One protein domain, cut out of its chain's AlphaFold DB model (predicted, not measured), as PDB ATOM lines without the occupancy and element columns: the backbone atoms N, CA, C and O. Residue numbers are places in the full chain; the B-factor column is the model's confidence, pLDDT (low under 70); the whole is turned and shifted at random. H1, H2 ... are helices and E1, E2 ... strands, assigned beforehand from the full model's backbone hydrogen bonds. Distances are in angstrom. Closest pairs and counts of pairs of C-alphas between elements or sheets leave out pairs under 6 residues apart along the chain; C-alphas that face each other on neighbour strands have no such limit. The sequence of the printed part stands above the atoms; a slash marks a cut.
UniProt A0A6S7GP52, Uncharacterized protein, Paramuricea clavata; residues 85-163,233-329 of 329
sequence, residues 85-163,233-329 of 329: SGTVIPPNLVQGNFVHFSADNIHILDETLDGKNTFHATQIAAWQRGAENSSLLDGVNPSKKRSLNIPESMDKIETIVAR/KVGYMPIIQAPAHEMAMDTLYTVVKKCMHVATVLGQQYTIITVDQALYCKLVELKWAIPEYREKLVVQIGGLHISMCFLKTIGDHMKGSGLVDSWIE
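This is residues 85 to 163 and 233 to 329 of the 329 residues of an uncharacterized protein of Paramuricea clavata (UniProt A0A6S7GP52). A strongly twisted sheet of five strands has H2 and H3 over one face, and from this body three parts stick out: the hairpin tip at residues 111 to 116, the loop of residues 138 to 150, and an arm of residues 310 to 329 that holds much of H5 and makes much of the length. The printed part has 176 residues, in the order E1 E2 H1 E3 H2 E4 H3 H4 E5 H5, and is mixed, helices and strands. The mixed sheet runs E3 E2 E1 E4 E5. The whole is loose and elongated, with a radius of gyration of the C-alphas of 20.3 A and spans of 74 by 46 by 37 A.

E1, residues 99 to 108, and E2, residues 119 to 129, form an antiparallel hairpin, with N 102 and O 125 2.8 A apart. E3, residues 233 to 236, is an edge strand antiparallel to E2, with N 126 and O 235 at 2.8 A. E4, residues 271 to 275, is parallel to E1, with N 274 and O 101 at 2.8 A. E5, residues 297 to 301, the other edge, is parallel to E4, with N 298 and O 271 at 2.7 A. H2, residues 249 to 265, is on the sheet at a height of 6.8 A; its closest C-alphas to E4 are Met 260 and Thr 271, 5.6 A. H3, residues 277 to 289, is over E4 and E5 at a height of 8.9 A. E3, H2, E4 make a split strand-helix-strand unit, two strands running the same way with others between them, and E4, H3 H4, E5 one with neighbour strands; both crossovers are right-handed. H2 and H3 touch about perpendicular, at 76 degrees, through residues 249 to 253 and 282 to 286, closest at C-alphas 252 and 283, 7.1 A. H4, residues 291 to 296, and H5, residues 303 to 318, only graze the sheet. H3 and H4 touch only at the corner, closest at C-alphas 287 and 293, 4.9 A. H1, residues 152 to 155, is not on the sheet. Every O i to N i+4 pair is within hydrogen-bond range in H2 and H5, 8 of 9 in H3 and 1 of 2 in H4; H1 is too short for one.

E1 starts at C-alpha 99 (37.590, 6.337, 133.200) and is 28.2 A long; E2 is 32.0 A. H2 is 24.2 A, H3 18.7 A and H5 22.6 A, ending at C-alpha 318 (30.057, 28.603, 102.274).

The C-alphas of Lys 144 and Glu 329 are the two farthest apart, 74.8 A. Residues 164 to 232 are not printed; C-alphas 163 and 233 are 36.9 A apart. The links E2 to H1 and E3 to H2 are long. Mean pLDDT of the printed part is 80.9, and 39 residues are under 70, among them 131 to 149.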
ATOM      1  N   SER A  85      22.676   4.534 145.765       85.56
ATOM      2  CA  SER A  85      22.716   5.204 144.464       85.56
ATOM      3  C   SER A  85      22.060   4.396 143.343       85.56
ATOM      4  O   SER A  85      21.904   4.922 142.243       85.56
ATOM      5  N   GLY A  86      21.720   3.123 143.574       86.81
ATOM      6  CA  GLY A  86      21.223   2.227 142.524       86.81
ATOM      7  C   GLY A  86      22.253   1.974 141.414       86.81
ATOM      8  O   GLY A  86      21.894   1.626 140.282       86.81
ATOM      9  N   THR A  87      23.534   2.227 141.699       90.19
ATOM     10  CA  THR A  87      24.612   2.192 140.710       90.19
ATOM     11  C   THR A  87      25.468   0.956 140.901       90.19
ATOM     12  O   THR A  87      25.980   0.694 141.983       90.19
ATOM     13  N   VAL A  88      25.652   0.222 139.812       88.88
ATOM     14  CA  VAL A  88      26.585  -0.897 139.724       88.88
ATOM     15  C   VAL A  88      27.929  -0.382 139.240       88.88
ATOM     16  O   VAL A  88      27.999   0.296 138.210       88.88
ATOM     17  N   ILE A  89      28.995  -0.733 139.953       90.12
ATOM     18  CA  ILE A  89      30.367  -0.423 139.547       90.12
ATOM     19  C   ILE A  89      30.931  -1.642 138.813       90.12
ATOM     20  O   ILE A  89      31.092  -2.691 139.437       90.12
ATOM     21  N   PRO A  90      31.246  -1.562 137.509       86.62
ATOM     22  CA  PRO A  90      31.761  -2.725 136.799       86.62
ATOM     23  C   PRO A  90      33.046  -3.259 137.468       86.62
ATOM     24  O   PRO A  90      33.998  -2.492 137.649       86.62
ATOM     25  N   PRO A  91      33.102  -4.554 137.842       81.19
ATOM     26  CA  PRO A  91      34.172  -5.114 138.679       81.19
ATOM     27  C   PRO A  91      35.548  -5.117 137.994       81.19
ATOM     28  O   PRO A  91      36.587  -5.285 138.632       81.19
ATOM     29  N   ASN A  92      35.573  -4.917 136.676       80.06
ATOM     30  CA  ASN A  92      36.792  -4.848 135.882       80.06
ATOM     31  C   ASN A  92      37.475  -3.472 135.918       80.06
ATOM     32  O   ASN A  92      38.610  -3.340 135.442       80.06
ATOM     33  N   LEU A  93      36.803  -2.453 136.462       86.56
ATOM     34  CA  LEU A  93      37.372  -1.123 136.636       86.56
ATOM     35  C   LEU A  93      38.263  -1.080 137.879       86.56
ATOM     36  O   LEU A  93      37.937  -1.617 138.933       86.56
ATOM     37  N   VAL A  94      39.407  -0.422 137.741       87.31
ATOM     38  CA  VAL A  94      40.435  -0.298 138.776       87.31
ATOM     39  C   VAL A  94      40.431   1.126 139.315       87.31
ATOM     40  O   VAL A  94      40.409   2.087 138.541       87.31
ATOM     41  N   GLN A  95      40.443   1.267 140.638       89.44
ATOM     42  CA  GLN A  95      40.497   2.563 141.314       89.44
ATOM     43  C   GLN A  95      41.788   3.320 140.969       89.44
ATOM     44  O   GLN A  95      42.847   2.719 140.818       89.44
ATOM     45  N   GLY A  96      41.704   4.646 140.845       88.62
ATOM     46  CA  GLY A  96      42.836   5.513 140.504       88.62
ATOM     47  C   GLY A  96      43.136   5.601 139.005       88.62
ATOM     48  O   GLY A  96      43.805   6.540 138.578       88.62
ATOM     49  N   ASN A  97      42.597   4.690 138.189       89.25
ATOM     50  CA  ASN A  97      42.737   4.750 136.739       89.25
ATOM     51  C   ASN A  97      41.652   5.631 136.113       89.25
ATOM     52  O   ASN A  97      40.475   5.558 136.468       89.25
ATOM     53  N   PHE A  98      42.051   6.397 135.099       92.44
ATOM     54  CA  PHE A  98      41.148   7.256 134.341       92.44
ATOM     55  C   PHE A  98      40.032   6.462 133.648       92.44
ATOM     56  O   PHE A  98      40.303   5.505 132.918       92.44
ATOM     57  N   VAL A  99      38.787   6.904 133.826       94.94
ATOM     58  CA  VAL A  99      37.590   6.337 133.200       94.94
ATOM     59  C   VAL A  99      36.843   7.405 132.405       94.94
ATOM     60  O   VAL A  99      36.695   8.552 132.834       94.94
ATOM     61  N   HIS A 100      36.325   7.027 131.243       95.62
ATOM     62  CA  HIS A 100      35.343   7.829 130.517       95.62
ATOM     63  C   HIS A 100      34.157   6.963 130.120       95.62
ATOM     64  O   HIS A 100      34.273   5.746 130.033       95.62
ATOM     65  N   PHE A 101      33.010   7.587 129.890       97.00
ATOM     66  CA  PHE A 101      31.768   6.883 129.612       97.00
ATOM     67  C   PHE A 101      31.281   7.206 128.209       97.00
ATOM     68  O   PHE A 101      31.468   8.322 127.720       97.00
ATOM     69  N   SER A 102      30.614   6.250 127.580       94.38
ATOM     70  CA  SER A 102      29.749   6.497 126.433       94.38
ATOM     71  C   SER A 102      28.336   6.050 126.762       94.38
ATOM     72  O   SER A 102      28.171   4.972 127.335       94.38
ATOM     73  N   ALA A 103      27.341   6.845 126.389       92.06
ATOM     74  CA  ALA A 103      25.940   6.474 126.533       92.06
ATOM     75  C   ALA A 103      25.210   6.611 125.198       92.06
ATOM     76  O   ALA A 103      25.440   7.575 124.466       92.06
ATOM     77  N   ASP A 104      24.348   5.643 124.904       87.94
ATOM     78  CA  ASP A 104      23.556   5.603 123.678       87.94
ATOM     79  C   ASP A 104      22.198   4.939 123.932       87.94
ATOM     80  O   ASP A 104      22.040   4.153 124.873       87.94
ATOM     81  N   ASN A 105      21.214   5.254 123.097       83.69
ATOM     82  CA  ASN A 105      19.922   4.592 123.132       83.69
ATOM     83  C   ASN A 105      20.003   3.230 122.432       83.69
ATOM     84  O   ASN A 105      20.499   3.099 121.315       83.69
ATOM     85  N   ILE A 106      19.424   2.215 123.063       77.44
ATOM     86  CA  ILE A 106      19.073   0.958 122.418       77.44
ATOM     87  C   ILE A 106      17.651   1.105 121.879       77.44
ATOM     88  O   ILE A 106      16.696   1.297 122.637       77.44
ATOM     89  N   HIS A 107      17.528   0.982 120.563       70.69
ATOM     90  CA  HIS A 107      16.262   0.943 119.850       70.69
ATOM     91  C   HIS A 107      16.130  -0.413 119.167       70.69
ATOM     92  O   HIS A 107      16.786  -0.651 118.156       70.69
ATOM     93  N   ILE A 108      15.295  -1.298 119.714       71.44
ATOM     94  CA  ILE A 108      14.916  -2.532 119.015       71.44
ATOM     95  C   ILE A 108      13.532  -2.282 118.429       71.44
ATOM     96  O   ILE A 108      12.536  -2.181 119.151       71.44
ATOM     97  N   LEU A 109      13.520  -2.095 117.111       65.00
ATOM     98  CA  LEU A 109      12.330  -1.787 116.313       65.00
ATOM     99  C   LEU A 109      11.726  -3.045 115.674       65.00
ATOM    100  O   LEU A 109      10.655  -2.990 115.068       65.00
ATOM    101  N   ASP A 110      12.427  -4.168 115.801       55.41
ATOM    102  CA  ASP A 110      12.214  -5.351 114.989       55.41
ATOM    103  C   ASP A 110      11.213  -6.268 115.688       55.41
ATOM    104  O   ASP A 110      11.548  -6.874 116.699       55.41
ATOM    105  N   GLU A 111       9.975  -6.280 115.175       55.50
ATOM    106  CA  GLU A 111       9.000  -7.400 115.144       55.50
ATOM    107  C   GLU A 111       7.536  -6.947 115.264       55.50
ATOM    108  O   GLU A 111       6.615  -7.727 115.019       55.50
ATOM    109  N   THR A 112       7.269  -5.673 115.558       58.41
ATOM    110  CA  THR A 112       5.885  -5.182 115.586       58.41
ATOM    111  C   THR A 112       5.444  -4.746 114.193       58.41
ATOM    112  O   THR A 112       5.950  -3.757 113.661       58.41
ATOM    113  N   LEU A 113       4.478  -5.460 113.605       67.00
ATOM    114  CA  LEU A 113       3.918  -5.159 112.277       67.00
ATOM    115  C   LEU A 113       3.339  -3.737 112.159       67.00
ATOM    116  O   LEU A 113       3.221  -3.216 111.053       67.00
ATOM    117  N   ASP A 114       2.968  -3.115 113.281       72.56
ATOM    118  CA  ASP A 114       2.422  -1.757 113.348       72.56
ATOM    119  C   ASP A 114       3.430  -0.701 113.842       72.56
ATOM    120  O   ASP A 114       3.071   0.474 113.960       72.56
ATOM    121  N   GLY A 115       4.675  -1.104 114.126       64.88
ATOM    122  CA  GLY A 115       5.735  -0.232 114.637       64.88
ATOM    123  C   GLY A 115       5.506   0.306 116.056       64.88
ATOM    124  O   GLY A 115       6.112   1.316 116.414       64.88
ATOM    125  N   LYS A 116       4.608  -0.295 116.852       66.88
ATOM    126  CA  LYS A 116       4.304   0.130 118.233       66.88
ATOM    127  C   LYS A 116       4.933  -0.802 119.261       66.88
ATOM    128  O   LYS A 116       5.279  -1.925 118.948       66.88
ATOM    129  N   ASN A 117       5.019  -0.368 120.522       64.25
ATOM    130  CA  ASN A 117       5.605  -1.157 121.621       64.25
ATOM    131  C   ASN A 117       7.042  -1.631 121.336       64.25
ATOM    132  O   ASN A 117       7.443  -2.723 121.731       64.25
ATOM    133  N   THR A 118       7.819  -0.789 120.662       65.62
ATOM    134  CA  THR A 118       9.243  -1.007 120.424       65.62
ATOM    135  C   THR A 118      10.033  -0.899 121.727       65.62
ATOM    136  O   THR A 118       9.680  -0.133 122.629       65.62
ATOM    137  N   PHE A 119      11.114  -1.668 121.846       68.12
ATOM    138  CA  PHE A 119      11.945  -1.637 123.045       68.12
ATOM    139  C   PHE A 119      12.874  -0.423 123.003       68.12
ATOM    140  O   PHE A 119      13.648  -0.226 122.060       68.12
ATOM    141  N   HIS A 120      12.774   0.389 124.054       74.69
ATOM    142  CA  HIS A 120      13.506   1.630 124.227       74.69
ATOM    143  C   HIS A 120      14.282   1.598 125.536       74.69
ATOM    144  O   HIS A 120      13.692   1.638 126.617       74.69
ATOM    145  N   ALA A 121      15.603   1.575 125.438       82.62
ATOM    146  CA  ALA A 121      16.471   1.579 126.601       82.62
ATOM    147  C   ALA A 121      17.700   2.459 126.370       82.62
ATOM    148  O   ALA A 121      17.940   2.918 125.258       82.62
ATOM    149  N   THR A 122      18.481   2.697 127.416       84.12
ATOM    150  CA  THR A 122      19.747   3.430 127.341       84.12
ATOM    151  C   THR A 122      20.863   2.549 127.879       84.12
ATOM    152  O   THR A 122      20.751   2.020 128.987       84.12
ATOM    153  N   GLN A 123      21.944   2.410 127.114       87.75
ATOM    154  CA  GLN A 123      23.134   1.672 127.517       87.75
ATOM    155  C   GLN A 123      24.277   2.614 127.842       87.75
ATOM    156  O   GLN A 123      24.470   3.628 127.173       87.75
ATOM    157  N   ILE A 124      25.066   2.244 128.850       91.50
ATOM    158  CA  ILE A 124      26.274   2.966 129.237       91.50
ATOM    159  C   ILE A 124      27.458   1.996 129.229       91.50
ATOM    160  O   ILE A 124      27.405   0.908 129.808       91.50
ATOM    161  N   ALA A 125      28.548   2.405 128.586       91.06
ATOM    162  CA  ALA A 125      29.829   1.713 128.636       91.06
ATOM    163  C   ALA A 125      30.877   2.612 129.296       91.06
ATOM    164  O   ALA A 125      31.039   3.771 128.916       91.06
ATOM    165  N   ALA A 126      31.585   2.072 130.283       93.06
ATOM    166  CA  ALA A 126      32.734   2.693 130.922       93.06
ATOM    167  C   ALA A 126      34.022   2.171 130.279       93.06
ATOM    168  O   ALA A 126      34.226   0.967 130.159       93.06
ATOM    169  N   TRP A 127      34.912   3.070 129.890       92.69
ATOM    170  CA  TRP A 127      36.144   2.769 129.178       92.69
ATOM    171  C   TRP A 127      37.332   3.165 130.045       92.69
ATOM    172  O   TRP A 127      37.464   4.328 130.438       92.69
ATOM    173  N   GLN A 128      38.215   2.210 130.321       90.12
ATOM    174  CA  GLN A 128      39.388   2.429 131.163       90.12
ATOM    175  C   GLN A 128      40.617   1.750 130.563       90.12
ATOM    176  O   GLN A 128      40.612   0.547 130.316       90.12
ATOM    177  N   ARG A 129      41.694   2.512 130.364       85.38
ATOM    178  CA  ARG A 129      42.987   1.988 129.902       85.38
ATOM    179  C   ARG A 129      43.838   1.533 131.092       85.38
ATOM    180  O   ARG A 129      43.782   2.145 132.158       85.38
ATOM    181  N   GLY A 130      44.611   0.464 130.916       76.44
ATOM    182  CA  GLY A 130      45.608   0.004 131.888       76.44
ATOM    183  C   GLY A 130      45.692  -1.518 131.972       76.44
ATOM    184  O   GLY A 130      45.018  -2.219 131.222       76.44
ATOM    185  N   ALA A 131      46.508  -2.026 132.898       65.81
ATOM    186  CA  ALA A 131      46.671  -3.463 133.107       65.81
ATOM    187  C   ALA A 131      45.331  -4.169 133.400       65.81
ATOM    188  O   ALA A 131      44.414  -3.603 134.023       65.81
ATOM    189  N   GLU A 132      45.223  -5.415 132.937       57.97
ATOM    190  CA  GLU A 132      44.086  -6.276 133.243       57.97
ATOM    191  C   GLU A 132      43.982  -6.493 134.753       57.97
ATOM    192  O   GLU A 132      44.978  -6.753 135.429       57.97
ATOM    193  N   ASN A 133      42.765  -6.389 135.290       61.00
ATOM    194  CA  ASN A 133      42.507  -6.875 136.636       61.00
ATOM    195  C   ASN A 133      42.423  -8.405 136.541       61.00
ATOM    196  O   ASN A 133      41.373  -8.948 136.205       61.00
ATOM    197  N   SER A 134      43.545  -9.089 136.781       52.00
ATOM    198  CA  SER A 134      43.672 -10.550 136.668       52.00
ATOM    199  C   SER A 134      42.756 -11.335 137.615       52.00
ATOM    200  O   SER A 134      42.649 -12.548 137.479       52.00
ATOM    201  N   SER A 135      42.122 -10.636 138.556       53.56
ATOM    202  CA  SER A 135      41.335 -11.167 139.671       53.56
ATOM    203  C   SER A 135      39.815 -11.088 139.456       53.56
ATOM    204  O   SER A 135      39.061 -11.407 140.364       53.56
ATOM    205  N   LEU A 136      39.339 -10.690 138.267       54.50
ATOM    206  CA  LEU A 136      37.899 -10.652 137.935       54.50
ATOM    207  C   LEU A 136      37.171 -11.989 138.139       54.50
ATOM    208  O   LEU A 136      35.959 -11.999 138.323       54.50
ATOM    209  N   LEU A 137      37.911 -13.095 138.060       49.41
ATOM    210  CA  LEU A 137      37.393 -14.463 138.097       49.41
ATOM    211  C   LEU A 137      37.768 -15.202 139.385       49.41
ATOM    212  O   LEU A 137      37.281 -16.309 139.616       49.41
ATOM    213  N   ASP A 138      38.612 -14.605 140.231       50.03
ATOM    214  CA  ASP A 138      39.067 -15.243 141.462       50.03
ATOM    215  C   ASP A 138      37.912 -15.258 142.475       50.03
ATOM    216  O   ASP A 138      37.569 -14.245 143.083       50.03
ATOM    217  N   GLY A 139      37.293 -16.430 142.645       52.09
ATOM    218  CA  GLY A 139      36.227 -16.655 143.626       52.09
ATOM    219  C   GLY A 139      34.794 -16.513 143.104       52.09
ATOM    220  O   GLY A 139      33.863 -16.572 143.910       52.09
ATOM    221  N   VAL A 140      34.582 -16.370 141.787       56.19
ATOM    222  CA  VAL A 140      33.234 -16.460 141.199       56.19
ATOM    223  C   VAL A 140      32.808 -17.927 141.177       56.19
ATOM    224  O   VAL A 140      33.246 -18.705 140.334       56.19
ATOM    225  N   ASN A 141      31.957 -18.318 142.122       57.16
ATOM    226  CA  ASN A 141      31.371 -19.653 142.133       57.16
ATOM    227  C   ASN A 141      30.131 -19.679 141.228       57.16
ATOM    228  O   ASN A 141      29.279 -18.799 141.372       57.16
ATOM    229  N   PRO A 142      29.986 -20.680 140.340       56.09
ATOM    230  CA  PRO A 142      28.773 -20.855 139.556       56.09
ATOM    231  C   PRO A 142      27.551 -20.938 140.472       56.09
ATOM    232  O   PRO A 142      27.471 -21.779 141.375       56.09
ATOM    233  N   SER A 143      26.595 -20.042 140.252       56.88
ATOM    234  CA  SER A 143      25.360 -20.026 141.024       56.88
ATOM    235  C   SER A 143      24.444 -21.147 140.560       56.88
ATOM    236  O   SER A 143      24.106 -21.243 139.383       56.88
ATOM    237  N   LYS A 144      23.971 -21.975 141.498       58.47
ATOM    238  CA  LYS A 144      22.930 -22.982 141.220       58.47
ATOM    239  C   LYS A 144      21.524 -22.374 141.140       58.47
ATOM    240  O   LYS A 144      20.550 -23.087 140.900       58.47
ATOM    241  N   LYS A 145      21.384 -21.068 141.398       59.25
ATOM    242  CA  LYS A 145      20.095 -20.379 141.333       59.25
ATOM    243  C   LYS A 145      19.713 -20.135 139.878       59.25
ATOM    244  O   LYS A 145      20.462 -19.541 139.115       59.25
ATOM    245  N   ARG A 146      18.494 -20.545 139.530       56.59
ATOM    246  CA  ARG A 146      17.902 -20.342 138.197       56.59
ATOM    247  C   ARG A 146      17.264 -18.961 138.012       56.59
ATOM    248  O   ARG A 146      16.759 -18.669 136.936       56.59
ATOM    249  N   SER A 147      17.254 -18.128 139.052       59.62
ATOM    250  CA  SER A 147      16.678 -16.784 139.028       59.62
ATOM    251  C   SER A 147      17.598 -15.786 139.724       59.62
ATOM    252  O   SER A 147      18.111 -16.060 140.812       59.62
ATOM    253  N   LEU A 148      17.755 -14.613 139.112       65.38
ATOM    254  CA  LEU A 148      18.500 -13.486 139.658       65.38
ATOM    255  C   LEU A 148      17.504 -12.447 140.180       65.38
ATOM    256  O   LEU A 148      16.689 -11.935 139.416       65.38
ATOM    257  N   ASN A 149      17.557 -12.146 141.478       68.31
ATOM    258  CA  ASN A 149      16.743 -11.076 142.051       68.31
ATOM    259  C   ASN A 149      17.456  -9.747 141.813       68.31
ATOM    260  O   ASN A 149      18.477  -9.475 142.443       68.31
ATOM    261  N   ILE A 150      16.924  -8.936 140.901       70.38
ATOM    262  CA  ILE A 150      17.447  -7.601 140.613       70.38
ATOM    263  C   ILE A 150      16.819  -6.619 141.614       70.38
ATOM    264  O   ILE A 150      15.592  -6.556 141.703       70.38
ATOM    265  N   PRO A 151      17.619  -5.873 142.397       76.88
ATOM    266  CA  PRO A 151      17.080  -4.881 143.323       76.88
ATOM    267  C   PRO A 151      16.370  -3.739 142.587       76.88
ATOM    268  O   PRO A 151      16.917  -3.183 141.639       76.88
ATOM    269  N   GLU A 152      15.201  -3.314 143.082       78.56
ATOM    270  CA  GLU A 152      14.413  -2.216 142.483       78.56
ATOM    271  C   GLU A 152      15.194  -0.896 142.381       78.56
ATOM    272  O   GLU A 152      14.936  -0.070 141.505       78.56
ATOM    273  N   SER A 153      16.177  -0.685 143.262       81.56
ATOM    274  CA  SER A 153      17.051   0.489 143.222       81.56
ATOM    275  C   SER A 153      17.857   0.581 141.923       81.56
ATOM    276  O   SER A 153      18.172   1.692 141.501       81.56
ATOM    277  N   MET A 154      18.155  -0.546 141.265       78.25
ATOM    278  CA  MET A 154      18.873  -0.570 139.990       78.25
ATOM    279  C   MET A 154      18.043   0.033 138.850       78.25
ATOM    280  O   MET A 154      18.586   0.788 138.037       78.25
ATOM    281  N   ASP A 155      16.746  -0.262 138.828       78.31
ATOM    282  CA  ASP A 155      15.815   0.161 137.775       78.31
ATOM    283  C   ASP A 155      15.166   1.519 138.063       78.31
ATOM    284  O   ASP A 155      14.460   2.086 137.225       78.31
ATOM    285  N   LYS A 156      15.421   2.081 139.248       84.50
ATOM    286  CA  LYS A 156      14.868   3.365 139.656       84.50
ATOM    287  C   LYS A 156      15.376   4.495 138.759       84.50
ATOM    288  O   LYS A 156      16.552   4.860 138.783       84.50
ATOM    289  N   ILE A 157      14.446   5.107 138.034       85.69
ATOM    290  CA  ILE A 157      14.675   6.354 137.310       85.69
ATOM    291  C   ILE A 157      14.491   7.514 138.281       85.69
ATOM    292  O   ILE A 157      13.475   7.632 138.971       85.69
ATOM    293  N   GLU A 158      15.496   8.375 138.347       86.44
ATOM    294  CA  GLU A 158      15.475   9.543 139.205       86.44
ATOM    295  C   GLU A 158      14.821  10.723 138.498       86.44
ATOM    296  O   GLU A 158      15.210  11.096 137.392       86.44
ATOM    297  N   THR A 159      13.837  11.327 139.158       85.88
ATOM    298  CA  THR A 159      13.096  12.456 138.603       85.88
ATOM    299  C   THR A 159      13.845  13.763 138.800       85.88
ATOM    300  O   THR A 159      14.472  14.001 139.839       85.88
ATOM    301  N   ILE A 160      13.757  14.649 137.810       85.19
ATOM    302  CA  ILE A 160      14.318  15.986 137.900       85.19
ATOM    303  C   ILE A 160      13.353  17.065 137.415       85.19
ATOM    304  O   ILE A 160      12.846  17.062 136.298       85.19
ATOM    305  N   VAL A 161      13.190  18.096 138.246       77.50
ATOM    306  CA  VAL A 161      12.538  19.349 137.850       77.50
ATOM    307  C   VAL A 161      13.617  20.357 137.459       77.50
ATOM    308  O   VAL A 161      13.977  21.253 138.222       77.50
ATOM    309  N   ALA A 162      14.176  20.193 136.262       67.75
ATOM    310  CA  ALA A 162      15.144  21.131 135.709       67.75
ATOM    311  C   ALA A 162      14.411  22.218 134.915       67.75
ATOM    312  O   ALA A 162      13.738  21.938 133.923       67.75
ATOM    313  N   ARG A 163      14.557  23.486 135.317       68.25
ATOM    314  CA  ARG A 163      14.151  24.599 134.450       68.25
ATOM    315  C   ARG A 163      15.139  24.693 133.298       68.25
ATOM    316  O   ARG A 163      16.346  24.673 133.530       68.25
ATOM    317  N   LYS A 233      39.819  -1.670 128.829       82.44
ATOM    318  CA  LYS A 233      38.747  -2.433 129.457       82.44
ATOM    319  C   LYS A 233      37.423  -1.720 129.236       82.44
ATOM    320  O   LYS A 233      37.346  -0.494 129.354       82.44
ATOM    321  N   VAL A 234      36.391  -2.509 128.958       84.69
ATOM    322  CA  VAL A 234      35.014  -2.033 128.838       84.69
ATOM    323  C   VAL A 234      34.222  -2.555 130.026       84.69
ATOM    324  O   VAL A 234      34.035  -3.761 130.176       84.69
ATOM    325  N   GLY A 235      33.809  -1.660 130.914       85.25
ATOM    326  CA  GLY A 235      32.867  -1.937 131.988       85.25
ATOM    327  C   GLY A 235      31.455  -1.638 131.509       85.25
ATOM    328  O   GLY A 235      31.074  -0.473 131.399       85.25
ATOM    329  N   TYR A 236      30.679  -2.672 131.204       83.94
ATOM    330  CA  TYR A 236      29.273  -2.497 130.849       83.94
ATOM    331  C   TYR A 236      28.471  -2.186 132.108       83.94
ATOM    332  O   TYR A 236      28.498  -2.950 133.071       83.94
ATOM    333  N   MET A 237      27.773  -1.055 132.106       86.75
ATOM    334  CA  MET A 237      26.823  -0.739 133.168       86.75
ATOM    335  C   MET A 237      25.454  -1.351 132.828       86.75
ATOM    336  O   MET A 237      25.190  -1.610 131.648       86.75
ATOM    337  N   PRO A 238      24.585  -1.581 133.830       84.25
ATOM    338  CA  PRO A 238      23.236  -2.082 133.596       84.25
ATOM    339  C   PRO A 238      22.442  -1.189 132.641       84.25
ATOM    340  O   PRO A 238      22.507   0.042 132.730       84.25
ATOM    341  N   ILE A 239      21.668  -1.831 131.765       82.88
ATOM    342  CA  ILE A 239      20.745  -1.164 130.848       82.88
ATOM    343  C   ILE A 239      19.691  -0.421 131.673       82.88
ATOM    344  O   ILE A 239      19.062  -1.001 132.553       82.88
ATOM    345  N   ILE A 240      19.460   0.852 131.358       84.00
ATOM    346  CA  ILE A 240      18.324   1.599 131.900       84.00
ATOM    347  C   ILE A 240      17.148   1.370 130.957       84.00
ATOM    348  O   ILE A 240      17.223   1.758 129.791       84.00
ATOM    349  N   GLN A 241      16.060   0.763 131.442       80.38
ATOM    350  CA  GLN A 241      14.854   0.467 130.650       80.38
ATOM    351  C   GLN A 241      13.989   1.713 130.387       80.38
ATOM    352  O   GLN A 241      12.786   1.739 130.630       80.38
ATOM    353  N   ALA A 242      14.624   2.779 129.912       79.62
ATOM    354  CA  ALA A 242      13.969   3.962 129.395       79.62
ATOM    355  C   ALA A 242      14.850   4.609 128.318       79.62
ATOM    356  O   ALA A 242      16.082   4.597 128.438       79.62
ATOM    357  N   PRO A 243      14.252   5.203 127.272       74.38
ATOM    358  CA  PRO A 243      14.999   5.984 126.294       74.38
ATOM    359  C   PRO A 243      15.506   7.284 126.916       74.38
ATOM    360  O   PRO A 243      14.862   7.839 127.805       74.38
ATOM    361  N   ALA A 244      16.594   7.833 126.383       67.62
ATOM    362  CA  ALA A 244      17.096   9.166 126.709       67.62
ATOM    363  C   ALA A 244      16.701  10.229 125.652       67.62
ATOM    364  O   ALA A 244      17.467  11.136 125.352       67.62
ATOM    365  N   HIS A 245      15.509  10.144 125.048       68.56
ATOM    366  CA  HIS A 245      15.029  11.120 124.046       68.56
ATOM    367  C   HIS A 245      14.355  12.371 124.665       68.56
ATOM    368  O   HIS A 245      14.291  12.506 125.881       68.56
ATOM    369  N   GLU A 246      13.783  13.269 123.849       52.81
ATOM    370  CA  GLU A 246      13.295  14.607 124.250       52.81
ATOM    371  C   GLU A 246      12.371  14.692 125.479       52.81
ATOM    372  O   GLU A 246      12.405  15.713 126.165       52.81
ATOM    373  N   MET A 247      11.585  13.652 125.783       53.62
ATOM    374  CA  MET A 247      10.714  13.598 126.970       53.62
ATOM    375  C   MET A 247      11.350  12.933 128.204       53.62
ATOM    376  O   MET A 247      10.683  12.760 129.218       53.62
ATOM    377  N   ALA A 248      12.631  12.569 128.145       65.75
ATOM    378  CA  ALA A 248      13.288  11.706 129.120       65.75
ATOM    379  C   ALA A 248      14.510  12.366 129.786       65.75
ATOM    380  O   ALA A 248      15.600  11.793 129.864       65.75
ATOM    381  N   MET A 249      14.320  13.591 130.291       81.00
ATOM    382  CA  MET A 249      15.331  14.271 131.116       81.00
ATOM    383  C   MET A 249      15.683  13.472 132.369       81.00
ATOM    384  O   MET A 249      16.840  13.473 132.774       81.00
ATOM    385  N   ASP A 250      14.718  12.745 132.927       88.62
ATOM    386  CA  ASP A 250      14.909  11.861 134.075       88.62
ATOM    387  C   ASP A 250      15.871  10.707 133.751       88.62
ATOM    388  O   ASP A 250      16.793  10.423 134.519       88.62
ATOM    389  N   THR A 251      15.743  10.093 132.567       89.44
ATOM    390  CA  THR A 251      16.676   9.055 132.100       89.44
ATOM    391  C   THR A 251      18.082   9.621 131.963       89.44
ATOM    392  O   THR A 251      19.029   9.066 132.516       89.44
ATOM    393  N   LEU A 252      18.236  10.758 131.276       90.25
ATOM    394  CA  LEU A 252      19.548  11.375 131.072       90.25
ATOM    395  C   LEU A 252      20.171  11.845 132.396       90.25
ATOM    396  O   LEU A 252      21.374  11.710 132.610       90.25
ATOM    397  N   TYR A 253      19.352  12.347 133.318       92.19
ATOM    398  CA  TYR A 253      19.765  12.691 134.673       92.19
ATOM    399  C   TYR A 253      20.249  11.471 135.455       92.19
ATOM    400  O   TYR A 253      21.309  11.532 136.084       92.19
ATOM    401  N   THR A 254      19.529  10.356 135.350       92.25
ATOM    402  CA  THR A 254      19.910   9.071 135.944       92.25
ATOM    403  C   THR A 254      21.234   8.572 135.361       92.25
ATOM    404  O   THR A 254      22.137   8.236 136.125       92.25
ATOM    405  N   VAL A 255      21.408   8.613 134.031       93.31
ATOM    406  CA  VAL A 255      22.674   8.278 133.347       93.31
ATOM    407  C   VAL A 255      23.835   9.073 133.941       93.31
ATOM    408  O   VAL A 255      24.841   8.491 134.346       93.31
ATOM    409  N   VAL A 256      23.693  10.399 134.046       95.19
ATOM    410  CA  VAL A 256      24.752  11.258 134.595       95.19
ATOM    411  C   VAL A 256      25.073  10.894 136.037       95.19
ATOM    412  O   VAL A 256      26.252  10.785 136.370       95.19
ATOM    413  N   LYS A 257      24.065  10.676 136.888       94.50
ATOM    414  CA  LYS A 257      24.304  10.323 138.292       94.50
ATOM    415  C   LYS A 257      25.023   8.998 138.449       94.50
ATOM    416  O   LYS A 257      25.993   8.945 139.202       94.50
ATOM    417  N   LYS A 258      24.620   7.973 137.694       94.75
ATOM    418  CA  LYS A 258      25.306   6.677 137.698       94.75
ATOM    419  C   LYS A 258      26.767   6.828 137.254       94.75
ATOM    420  O   LYS A 258      27.668   6.376 137.957       94.75
ATOM    421  N   CYS A 259      27.037   7.552 136.164       96.50
ATOM    422  CA  CYS A 259      28.406   7.817 135.703       96.50
ATOM    423  C   CYS A 259      29.239   8.606 136.728       96.50
ATOM    424  O   CYS A 259      30.396   8.269 136.981       96.50
ATOM    425  N   MET A 260      28.662   9.647 137.338       96.12
ATOM    426  CA  MET A 260      29.342  10.464 138.347       96.12
ATOM    427  C   MET A 260      29.637   9.679 139.622       96.12
ATOM    428  O   MET A 260      30.700   9.863 140.217       96.12
ATOM    429  N   HIS A 261      28.731   8.788 140.027       95.81
ATOM    430  CA  HIS A 261      28.951   7.892 141.154       95.81
ATOM    431  C   HIS A 261      30.134   6.955 140.881       95.81
ATOM    432  O   HIS A 261      31.080   6.938 141.667       95.81
ATOM    433  N   VAL A 262      30.150   6.271 139.727       95.31
ATOM    434  CA  VAL A 262      31.276   5.403 139.333       95.31
ATOM    435  C   VAL A 262      32.589   6.191 139.281       95.31
ATOM    436  O   VAL A 262      33.584   5.755 139.856       95.31
ATOM    437  N   ALA A 263      32.604   7.371 138.654       96.19
ATOM    438  CA  ALA A 263      33.797   8.219 138.598       96.19
ATOM    439  C   ALA A 263      34.304   8.596 139.999       96.19
ATOM    440  O   ALA A 263      35.499   8.494 140.270       96.19
ATOM    441  N   THR A 264      33.394   8.967 140.904       95.19
ATOM    442  CA  THR A 264      33.727   9.345 142.285       95.19
ATOM    443  C   THR A 264      34.329   8.173 143.055       95.19
ATOM    444  O   THR A 264      35.361   8.342 143.703       95.19
ATOM    445  N   VAL A 265      33.733   6.979 142.956       93.88
ATOM    446  CA  VAL A 265      34.247   5.772 143.625       93.88
ATOM    447  C   VAL A 265      35.629   5.385 143.096       93.88
ATOM    448  O   VAL A 265      36.505   4.998 143.868       93.88
ATOM    449  N   LEU A 266      35.877   5.576 141.797       93.12
ATOM    450  CA  LEU A 266      37.191   5.349 141.192       93.12
ATOM    451  C   LEU A 266      38.217   6.458 141.500       93.12
ATOM    452  O   LEU A 266      39.366   6.351 141.074       93.12
ATOM    453  N   GLY A 267      37.842   7.487 142.268       94.06
ATOM    454  CA  GLY A 267      38.724   8.587 142.668       94.06
ATOM    455  C   GLY A 267      38.892   9.679 141.609       94.06
ATOM    456  O   GLY A 267      39.812  10.491 141.703       94.06
ATOM    457  N   GLN A 268      38.024   9.722 140.596       95.38
ATOM    458  CA  GLN A 268      38.077  10.702 139.518       95.38
ATOM    459  C   GLN A 268      37.176  11.911 139.811       95.38
ATOM    460  O   GLN A 268      35.966  11.789 139.981       95.38
ATOM    461  N   GLN A 269      37.769  13.108 139.818       93.50
ATOM    462  CA  GLN A 269      37.062  14.360 140.124       93.50
ATOM    463  C   GLN A 269      36.073  14.792 139.027       93.50
ATOM    464  O   GLN A 269      35.003  15.325 139.326       93.50
ATOM    465  N   TYR A 270      36.443  14.597 137.759       95.69
ATOM    466  CA  TYR A 270      35.654  15.015 136.600       95.69
ATOM    467  C   TYR A 270      35.046  13.802 135.910       95.69
ATOM    468  O   TYR A 270      35.734  12.822 135.659       95.69
ATOM    469  N   THR A 271      33.772  13.860 135.554       97.25
ATOM    470  CA  THR A 271      33.094  12.771 134.837       97.25
ATOM    471  C   THR A 271      32.997  13.123 133.367       97.25
ATOM    472  O   THR A 271      32.461  14.174 133.037       97.25
ATOM    473  N   ILE A 272      33.505  12.267 132.484       97.12
ATOM    474  CA  ILE A 272      33.490  12.501 131.036       97.12
ATOM    475  C   ILE A 272      32.480  11.560 130.396       97.12
ATOM    476  O   ILE A 272      32.617  10.347 130.537       97.12
ATOM    477  N   ILE A 273      31.491  12.108 129.692       96.94
ATOM    478  CA  ILE A 273      30.464  11.325 128.996       96.94
ATOM    479  C   ILE A 273      30.436  11.728 127.521       96.94
ATOM    480  O   ILE A 273      30.210  12.894 127.191       96.94
ATOM    481  N   THR A 274      30.657  10.751 126.646       95.62
ATOM    482  CA  THR A 274      30.509  10.868 125.194       95.62
ATOM    483  C   THR A 274      29.134  10.365 124.773       95.62
ATOM    484  O   THR A 274      28.725   9.277 125.167       95.62
ATOM    485  N   VAL A 275      28.424  11.144 123.966       93.12
ATOM    486  CA  VAL A 275      27.085  10.802 123.468       93.12
ATOM    487  C   VAL A 275      26.926  11.235 122.009       93.12
ATOM    488  O   VAL A 275      27.772  11.955 121.465       93.12
ATOM    489  N   ASP A 276      25.843  10.806 121.362       91.06
ATOM    490  CA  ASP A 276      25.458  11.324 120.049       91.06
ATOM    491  C   ASP A 276      25.115  12.832 120.087       91.06
ATOM    492  O   ASP A 276      25.062  13.476 121.140       91.06
ATOM    493  N   GLN A 277      24.880  13.427 118.918       88.38
ATOM    494  CA  GLN A 277      24.570  14.855 118.821       88.38
ATOM    495  C   GLN A 277      23.249  15.259 119.505       88.38
ATOM    496  O   GLN A 277      23.160  16.358 120.059       88.38
ATOM    497  N   ALA A 278      22.213  14.423 119.440       86.75
ATOM    498  CA  ALA A 278      20.896  14.742 119.982       86.75
ATOM    499  C   ALA A 278      20.925  14.732 121.517       86.75
ATOM    500  O   ALA A 278      20.492  15.694 122.162       86.75
ATOM    501  N   LEU A 279      21.526  13.690 122.090       89.50
ATOM    502  CA  LEU A 279      21.790  13.549 123.514       89.50
ATOM    503  C   LEU A 279      22.734  14.639 124.017       89.50
ATOM    504  O   LEU A 279      22.487  15.200 125.082       89.50
ATOM    505  N   TYR A 280      23.766  15.003 123.246       91.38
ATOM    506  CA  TYR A 280      24.698  16.069 123.618       91.38
ATOM    507  C   TYR A 280      23.969  17.379 123.920       91.38
ATOM    508  O   TYR A 280      24.194  17.988 124.966       91.38
ATOM    509  N   CYS A 281      23.057  17.801 123.039       87.88
ATOM    510  CA  CYS A 281      22.288  19.031 123.226       87.88
ATOM    511  C   CYS A 281      21.511  19.023 124.551       87.88
ATOM    512  O   CYS A 281      21.563  19.993 125.307       87.88
ATOM    513  N   LYS A 282      20.838  17.911 124.869       87.31
ATOM    514  CA  LYS A 282      20.075  17.765 126.118       87.31
ATOM    515  C   LYS A 282      20.985  17.674 127.340       87.31
ATOM    516  O   LYS A 282      20.684  18.249 128.383       87.31
ATOM    517  N   LEU A 283      22.129  17.014 127.204       90.06
ATOM    518  CA  LEU A 283      23.097  16.855 128.278       90.06
ATOM    519  C   LEU A 283      23.770  18.189 128.629       90.06
ATOM    520  O   LEU A 283      24.044  18.447 129.797       90.06
ATOM    521  N   VAL A 284      23.960  19.076 127.648       89.94
ATOM    522  CA  VAL A 284      24.385  20.465 127.878       89.94
ATOM    523  C   VAL A 284      23.297  21.277 128.594       89.94
ATOM    524  O   VAL A 284      23.618  21.978 129.555       89.94
ATOM    525  N   GLU A 285      22.023  21.153 128.197       88.00
ATOM    526  CA  GLU A 285      20.898  21.790 128.911       88.00
ATOM    527  C   GLU A 285      20.856  21.344 130.385       88.00
ATOM    528  O   GLU A 285      20.792  22.177 131.294       88.00
ATOM    529  N   LEU A 286      20.984  20.037 130.632       88.88
ATOM    530  CA  LEU A 286      21.024  19.445 131.967       88.88
ATOM    531  C   LEU A 286      22.255  19.901 132.767       88.88
ATOM    532  O   LEU A 286      22.134  20.300 133.929       88.88
ATOM    533  N   LYS A 287      23.438  19.897 132.136       90.25
ATOM    534  CA  LYS A 287      24.689  20.391 132.727       90.25
ATOM    535  C   LYS A 287      24.542  21.831 133.201       90.25
ATOM    536  O   LYS A 287      25.075  22.180 134.250       90.25
ATOM    537  N   TRP A 288      23.847  22.682 132.450       86.25
ATOM    538  CA  TRP A 288      23.597  24.056 132.874       86.25
ATOM    539  C   TRP A 288      22.496  24.177 133.910       86.25
ATOM    540  O   TRP A 288      22.597  25.059 134.756       86.25
ATOM    541  N   ALA A 289      21.482  23.319 133.911       86.31
ATOM    542  CA  ALA A 289      20.442  23.363 134.932       86.31
ATOM    543  C   ALA A 289      20.983  23.061 136.344       86.31
ATOM    544  O   ALA A 289      20.501  23.645 137.314       86.31
ATOM    545  N   ILE A 290      22.014  22.215 136.466       87.62
ATOM    546  CA  ILE A 290      22.510  21.707 137.755       87.62
ATOM    547  C   ILE A 290      23.910  22.265 138.068       87.62
ATOM    548  O   ILE A 290      24.863  21.937 137.358       87.62
ATOM    549  N   PRO A 291      24.088  23.063 139.144       87.44
ATOM    550  CA  PRO A 291      25.378  23.669 139.492       87.44
ATOM    551  C   PRO A 291      26.537  22.675 139.610       87.44
ATOM    552  O   PRO A 291      27.597  22.919 139.044       87.44
ATOM    553  N   GLU A 292      26.319  21.528 140.261       90.19
ATOM    554  CA  GLU A 292      27.345  20.489 140.405       90.19
ATOM    555  C   GLU A 292      27.865  19.992 139.045       90.19
ATOM    556  O   GLU A 292      29.067  19.784 138.850       90.19
ATOM    557  N   TYR A 293      26.972  19.846 138.063       91.31
ATOM    558  CA  TYR A 293      27.334  19.329 136.746       91.31
ATOM    559  C   TYR A 293      28.129  20.361 135.952       91.31
ATOM    560  O   TYR A 293      29.000  19.999 135.160       91.31
ATOM    561  N   ARG A 294      27.897  21.662 136.171       87.38
ATOM    562  CA  ARG A 294      28.681  22.728 135.522       87.38
ATOM    563  C   ARG A 294      30.171  22.588 135.809       87.38
ATOM    564  O   ARG A 294      30.967  22.821 134.899       87.38
ATOM    565  N   GLU A 295      30.526  22.147 137.008       87.31
ATOM    566  CA  GLU A 295      31.913  22.032 137.456       87.31
ATOM    567  C   GLU A 295      32.523  20.663 137.149       87.31
ATOM    568  O   GLU A 295      33.661  20.597 136.690       87.31
ATOM    569  N   LYS A 296      31.772  19.575 137.364       93.12
ATOM    570  CA  LYS A 296      32.331  18.213 137.332       93.12
ATOM    571  C   LYS A 296      32.083  17.442 136.035       93.12
ATOM    572  O   LYS A 296      32.874  16.566 135.701       93.12
ATOM    573  N   LEU A 297      31.002  17.729 135.307       95.12
ATOM    574  CA  LEU A 297      30.609  16.956 134.123       95.12
ATOM    575  C   LEU A 297      31.253  17.520 132.851       95.12
ATOM    576  O   LEU A 297      31.031  18.671 132.496       95.12
ATOM    577  N   VAL A 298      31.994  16.718 132.104       95.06
ATOM    578  CA  VAL A 298      32.524  17.061 130.782       95.06
ATOM    579  C   VAL A 298      31.737  16.274 129.743       95.06
ATOM    580  O   VAL A 298      31.735  15.047 129.751       95.06
ATOM    581  N   VAL A 299      31.055  16.989 128.854       93.38
ATOM    582  CA  VAL A 299      30.215  16.384 127.818       93.38
ATOM    583  C   VAL A 299      30.971  16.394 126.496       93.38
ATOM    584  O   VAL A 299      31.510  17.431 126.105       93.38
ATOM    585  N   GLN A 300      31.015  15.255 125.812       93.75
ATOM    586  CA  GLN A 300      31.680  15.082 124.525       93.75
ATOM    587  C   GLN A 300      30.685  14.593 123.469       93.75
ATOM    588  O   GLN A 300      29.778  13.815 123.757       93.75
ATOM    589  N   ILE A 301      30.867  15.062 122.239       90.62
ATOM    590  CA  ILE A 301      30.134  14.574 121.069       90.62
ATOM    591  C   ILE A 301      30.910  13.382 120.495       90.62
ATOM    592  O   ILE A 301      32.139  13.427 120.429       90.62
ATOM    593  N   GLY A 302      30.220  12.333 120.051       86.06
ATOM    594  CA  GLY A 302      30.850  11.226 119.328       86.06
ATOM    595  C   GLY A 302      31.604  11.697 118.074       86.06
ATOM    596  O   GLY A 302      31.155  12.600 117.370       86.06
ATOM    597  N   GLY A 303      32.746  11.074 117.766       80.56
ATOM    598  CA  GLY A 303      33.655  11.519 116.696       80.56
ATOM    599  C   GLY A 303      32.986  11.733 115.333       80.56
ATOM    600  O   GLY A 303      33.207  12.760 114.697       80.56
ATOM    601  N   LEU A 304      32.096  10.821 114.927       81.50
ATOM    602  CA  LEU A 304      31.322  10.950 113.687       81.50
ATOM    603  C   LEU A 304      30.461  12.222 113.675       81.50
ATOM    604  O   LEU A 304      30.468  12.980 112.708       81.50
ATOM    605  N   HIS A 305      29.750  12.480 114.770       85.38
ATOM    606  CA  HIS A 305      28.901  13.657 114.910       85.38
ATOM    607  C   HIS A 305      29.716  14.952 114.984       85.38
ATOM    608  O   HIS A 305      29.262  15.974 114.477       85.38
ATOM    609  N   ILE A 306      30.934  14.927 115.541       84.81
ATOM    610  CA  ILE A 306      31.861  16.068 115.458       84.81
ATOM    611  C   ILE A 306      32.172  16.376 113.991       84.81
ATOM    612  O   ILE A 306      32.034  17.525 113.571       84.81
ATOM    613  N   SER A 307      32.542  15.364 113.202       82.12
ATOM    614  CA  SER A 307      32.814  15.537 111.771       82.12
ATOM    615  C   SER A 307      31.591  16.066 111.019       82.12
ATOM    616  O   SER A 307      31.722  17.011 110.243       82.12
ATOM    617  N   MET A 308      30.395  15.530 111.286       86.12
ATOM    618  CA  MET A 308      29.145  16.009 110.680       86.12
ATOM    619  C   MET A 308      28.837  17.464 111.053       86.12
ATOM    620  O   MET A 308      28.531  18.268 110.173       86.12
ATOM    621  N   CYS A 309      28.964  17.836 112.331       85.12
ATOM    622  CA  CYS A 309      28.803  19.217 112.789       85.12
ATOM    623  C   CYS A 309      29.802  20.159 112.105       85.12
ATOM    624  O   CYS A 309      29.434  21.265 111.704       85.12
ATOM    625  N   PHE A 310      31.053  19.726 111.937       85.50
ATOM    626  CA  PHE A 310      32.089  20.522 111.286       85.50
ATOM    627  C   PHE A 310      31.809  20.717 109.791       85.50
ATOM    628  O   PHE A 310      31.835  21.848 109.310       85.50
ATOM    629  N   LEU A 311      31.450  19.647 109.072       85.25
ATOM    630  CA  LEU A 311      31.054  19.711 107.662       85.25
ATOM    631  C   LEU A 311      29.827  20.602 107.455       85.25
ATOM    632  O   LEU A 311      29.824  21.435 106.551       85.25
ATOM    633  N   LYS A 312      28.818  20.484 108.325       86.50
ATOM    634  CA  LYS A 312      27.654  21.374 108.312       86.50
ATOM    635  C   LYS A 312      28.068  22.833 108.498       86.50
ATOM    636  O   LYS A 312      27.631  23.682 107.737       86.50
ATOM    637  N   THR A 313      28.947  23.111 109.461       86.31
ATOM    638  CA  THR A 313      29.448  24.471 109.719       86.31
ATOM    639  C   THR A 313      30.171  25.050 108.501       86.31
ATOM    640  O   THR A 313      29.950  26.208 108.157       86.31
ATOM    641  N   ILE A 314      31.001  24.249 107.824       85.12
ATOM    642  CA  ILE A 314      31.653  24.651 106.570       85.12
ATOM    643  C   ILE A 314      30.606  24.950 105.497       85.12
ATOM    644  O   ILE A 314      30.659  26.011 104.884       85.12
ATOM    645  N   GLY A 315      29.636  24.054 105.298       84.81
ATOM    646  CA  GLY A 315      28.558  24.251 104.329       84.81
ATOM    647  C   GLY A 315      27.752  25.524 104.597       84.81
ATOM    648  O   GLY A 315      27.515  26.304 103.679       84.81
ATOM    649  N   ASP A 316      27.400  25.778 105.859       86.44
ATOM    650  CA  ASP A 316      26.691  26.986 106.288       86.44
ATOM    651  C   ASP A 316      27.543  28.249 106.078       86.44
ATOM    652  O   ASP A 316      27.020  29.272 105.643       86.44
ATOM    653  N   HIS A 317      28.856  28.183 106.323       83.69
ATOM    654  CA  HIS A 317      29.781  29.288 106.054       83.69
ATOM    655  C   HIS A 317      29.951  29.563 104.552       83.69
ATOM    656  O   HIS A 317      30.052  30.713 104.135       83.69
ATOM    657  N   MET A 318      29.967  28.511 103.733       83.25
ATOM    658  CA  MET A 318      30.057  28.603 102.274       83.25
ATOM    659  C   MET A 318      28.720  28.984 101.627       83.25
ATOM    660  O   MET A 318      28.687  29.346 100.446       83.25
ATOM    661  N   LYS A 319      27.605  28.924 102.359       83.19
ATOM    662  CA  LYS A 319      26.290  29.308 101.851       83.19
ATOM    663  C   LYS A 319      26.286  30.797 101.496       83.19
ATOM    664  O   LYS A 319      26.534  31.650 102.340       83.19
ATOM    665  N   GLY A 320      25.989  31.107 100.235       76.94
ATOM    666  CA  GLY A 320      26.027  32.481  99.723       76.94
ATOM    667  C   GLY A 320      27.419  32.978  99.313       76.94
ATOM    668  O   GLY A 320      27.561  34.149  98.988       76.94
ATOM    669  N   SER A 321      28.435  32.107  99.279       82.06
ATOM    670  CA  SER A 321      29.775  32.441  98.758       82.06
ATOM    671  C   SER A 321      29.859  32.514  97.226       82.06
ATOM    672  O   SER A 321      30.914  32.847  96.695       82.06
ATOM    673  N   GLY A 322      28.790  32.152  96.506       77.69
ATOM    674  CA  GLY A 322      28.799  32.018  95.042       77.69
ATOM    675  C   GLY A 322      29.525  30.768  94.519       77.69
ATOM    676  O   GLY A 322      29.561  30.546  93.312       77.69
ATOM    677  N   LEU A 323      30.082  29.915  95.396       76.44
ATOM    678  CA  LEU A 323      30.756  28.668  94.993       76.44
ATOM    679  C   LEU A 323      29.815  27.660  94.329       76.44
ATOM    680  O   LEU A 323      30.238  26.941  93.433       76.44
ATOM    681  N   VAL A 324      28.547  27.619  94.750       72.19
ATOM    682  CA  VAL A 324      27.520  26.784  94.105       72.19
ATOM    683  C   VAL A 324      27.264  27.271  92.679       72.19
ATOM    684  O   VAL A 324      27.225  26.460  91.764       72.19
ATOM    685  N   ASP A 325      27.182  28.589  92.486       76.69
ATOM    686  CA  ASP A 325      26.959  29.205  91.173       76.69
ATOM    687  C   ASP A 325      28.182  29.062  90.254       76.69
ATOM    688  O   ASP A 325      28.042  28.978  89.041       76.69
ATOM    689  N   SER A 326      29.387  28.978  90.831       70.75
ATOM    690  CA  SER A 326      30.643  28.768  90.094       70.75
ATOM    691  C   SER A 326      30.845  27.320  89.623       70.75
ATOM    692  O   SER A 326      31.727  27.077  88.807       70.75
ATOM    693  N   TRP A 327      30.078  26.360  90.156       64.75
ATOM    694  CA  TRP A 327      30.185  24.929  89.824       64.75
ATOM    695  C   TRP A 327      29.122  24.464  88.813       64.75
ATOM    696  O   TRP A 327      29.082  23.290  88.450       64.75
ATOM    697  N   ILE A 328      28.253  25.371  88.366       55.50
ATOM    698  CA  ILE A 328      27.310  25.117  87.278       55.50
ATOM    699  C   ILE A 328      28.016  25.523  85.975       55.50
ATOM    700  O   ILE A 328      28.030  26.700  85.620       55.50
ATOM    701  N   GLU A 329      28.640  24.547  85.308       47.66
ATOM    702  CA  GLU A 329      28.864  24.587  83.851       47.66
ATOM    703  C   GLU A 329      27.600  24.119  83.119       47.66
ATOM    704  O   GLU A 329      27.006  23.098  83.543       47.66
TER     705      GLU A 329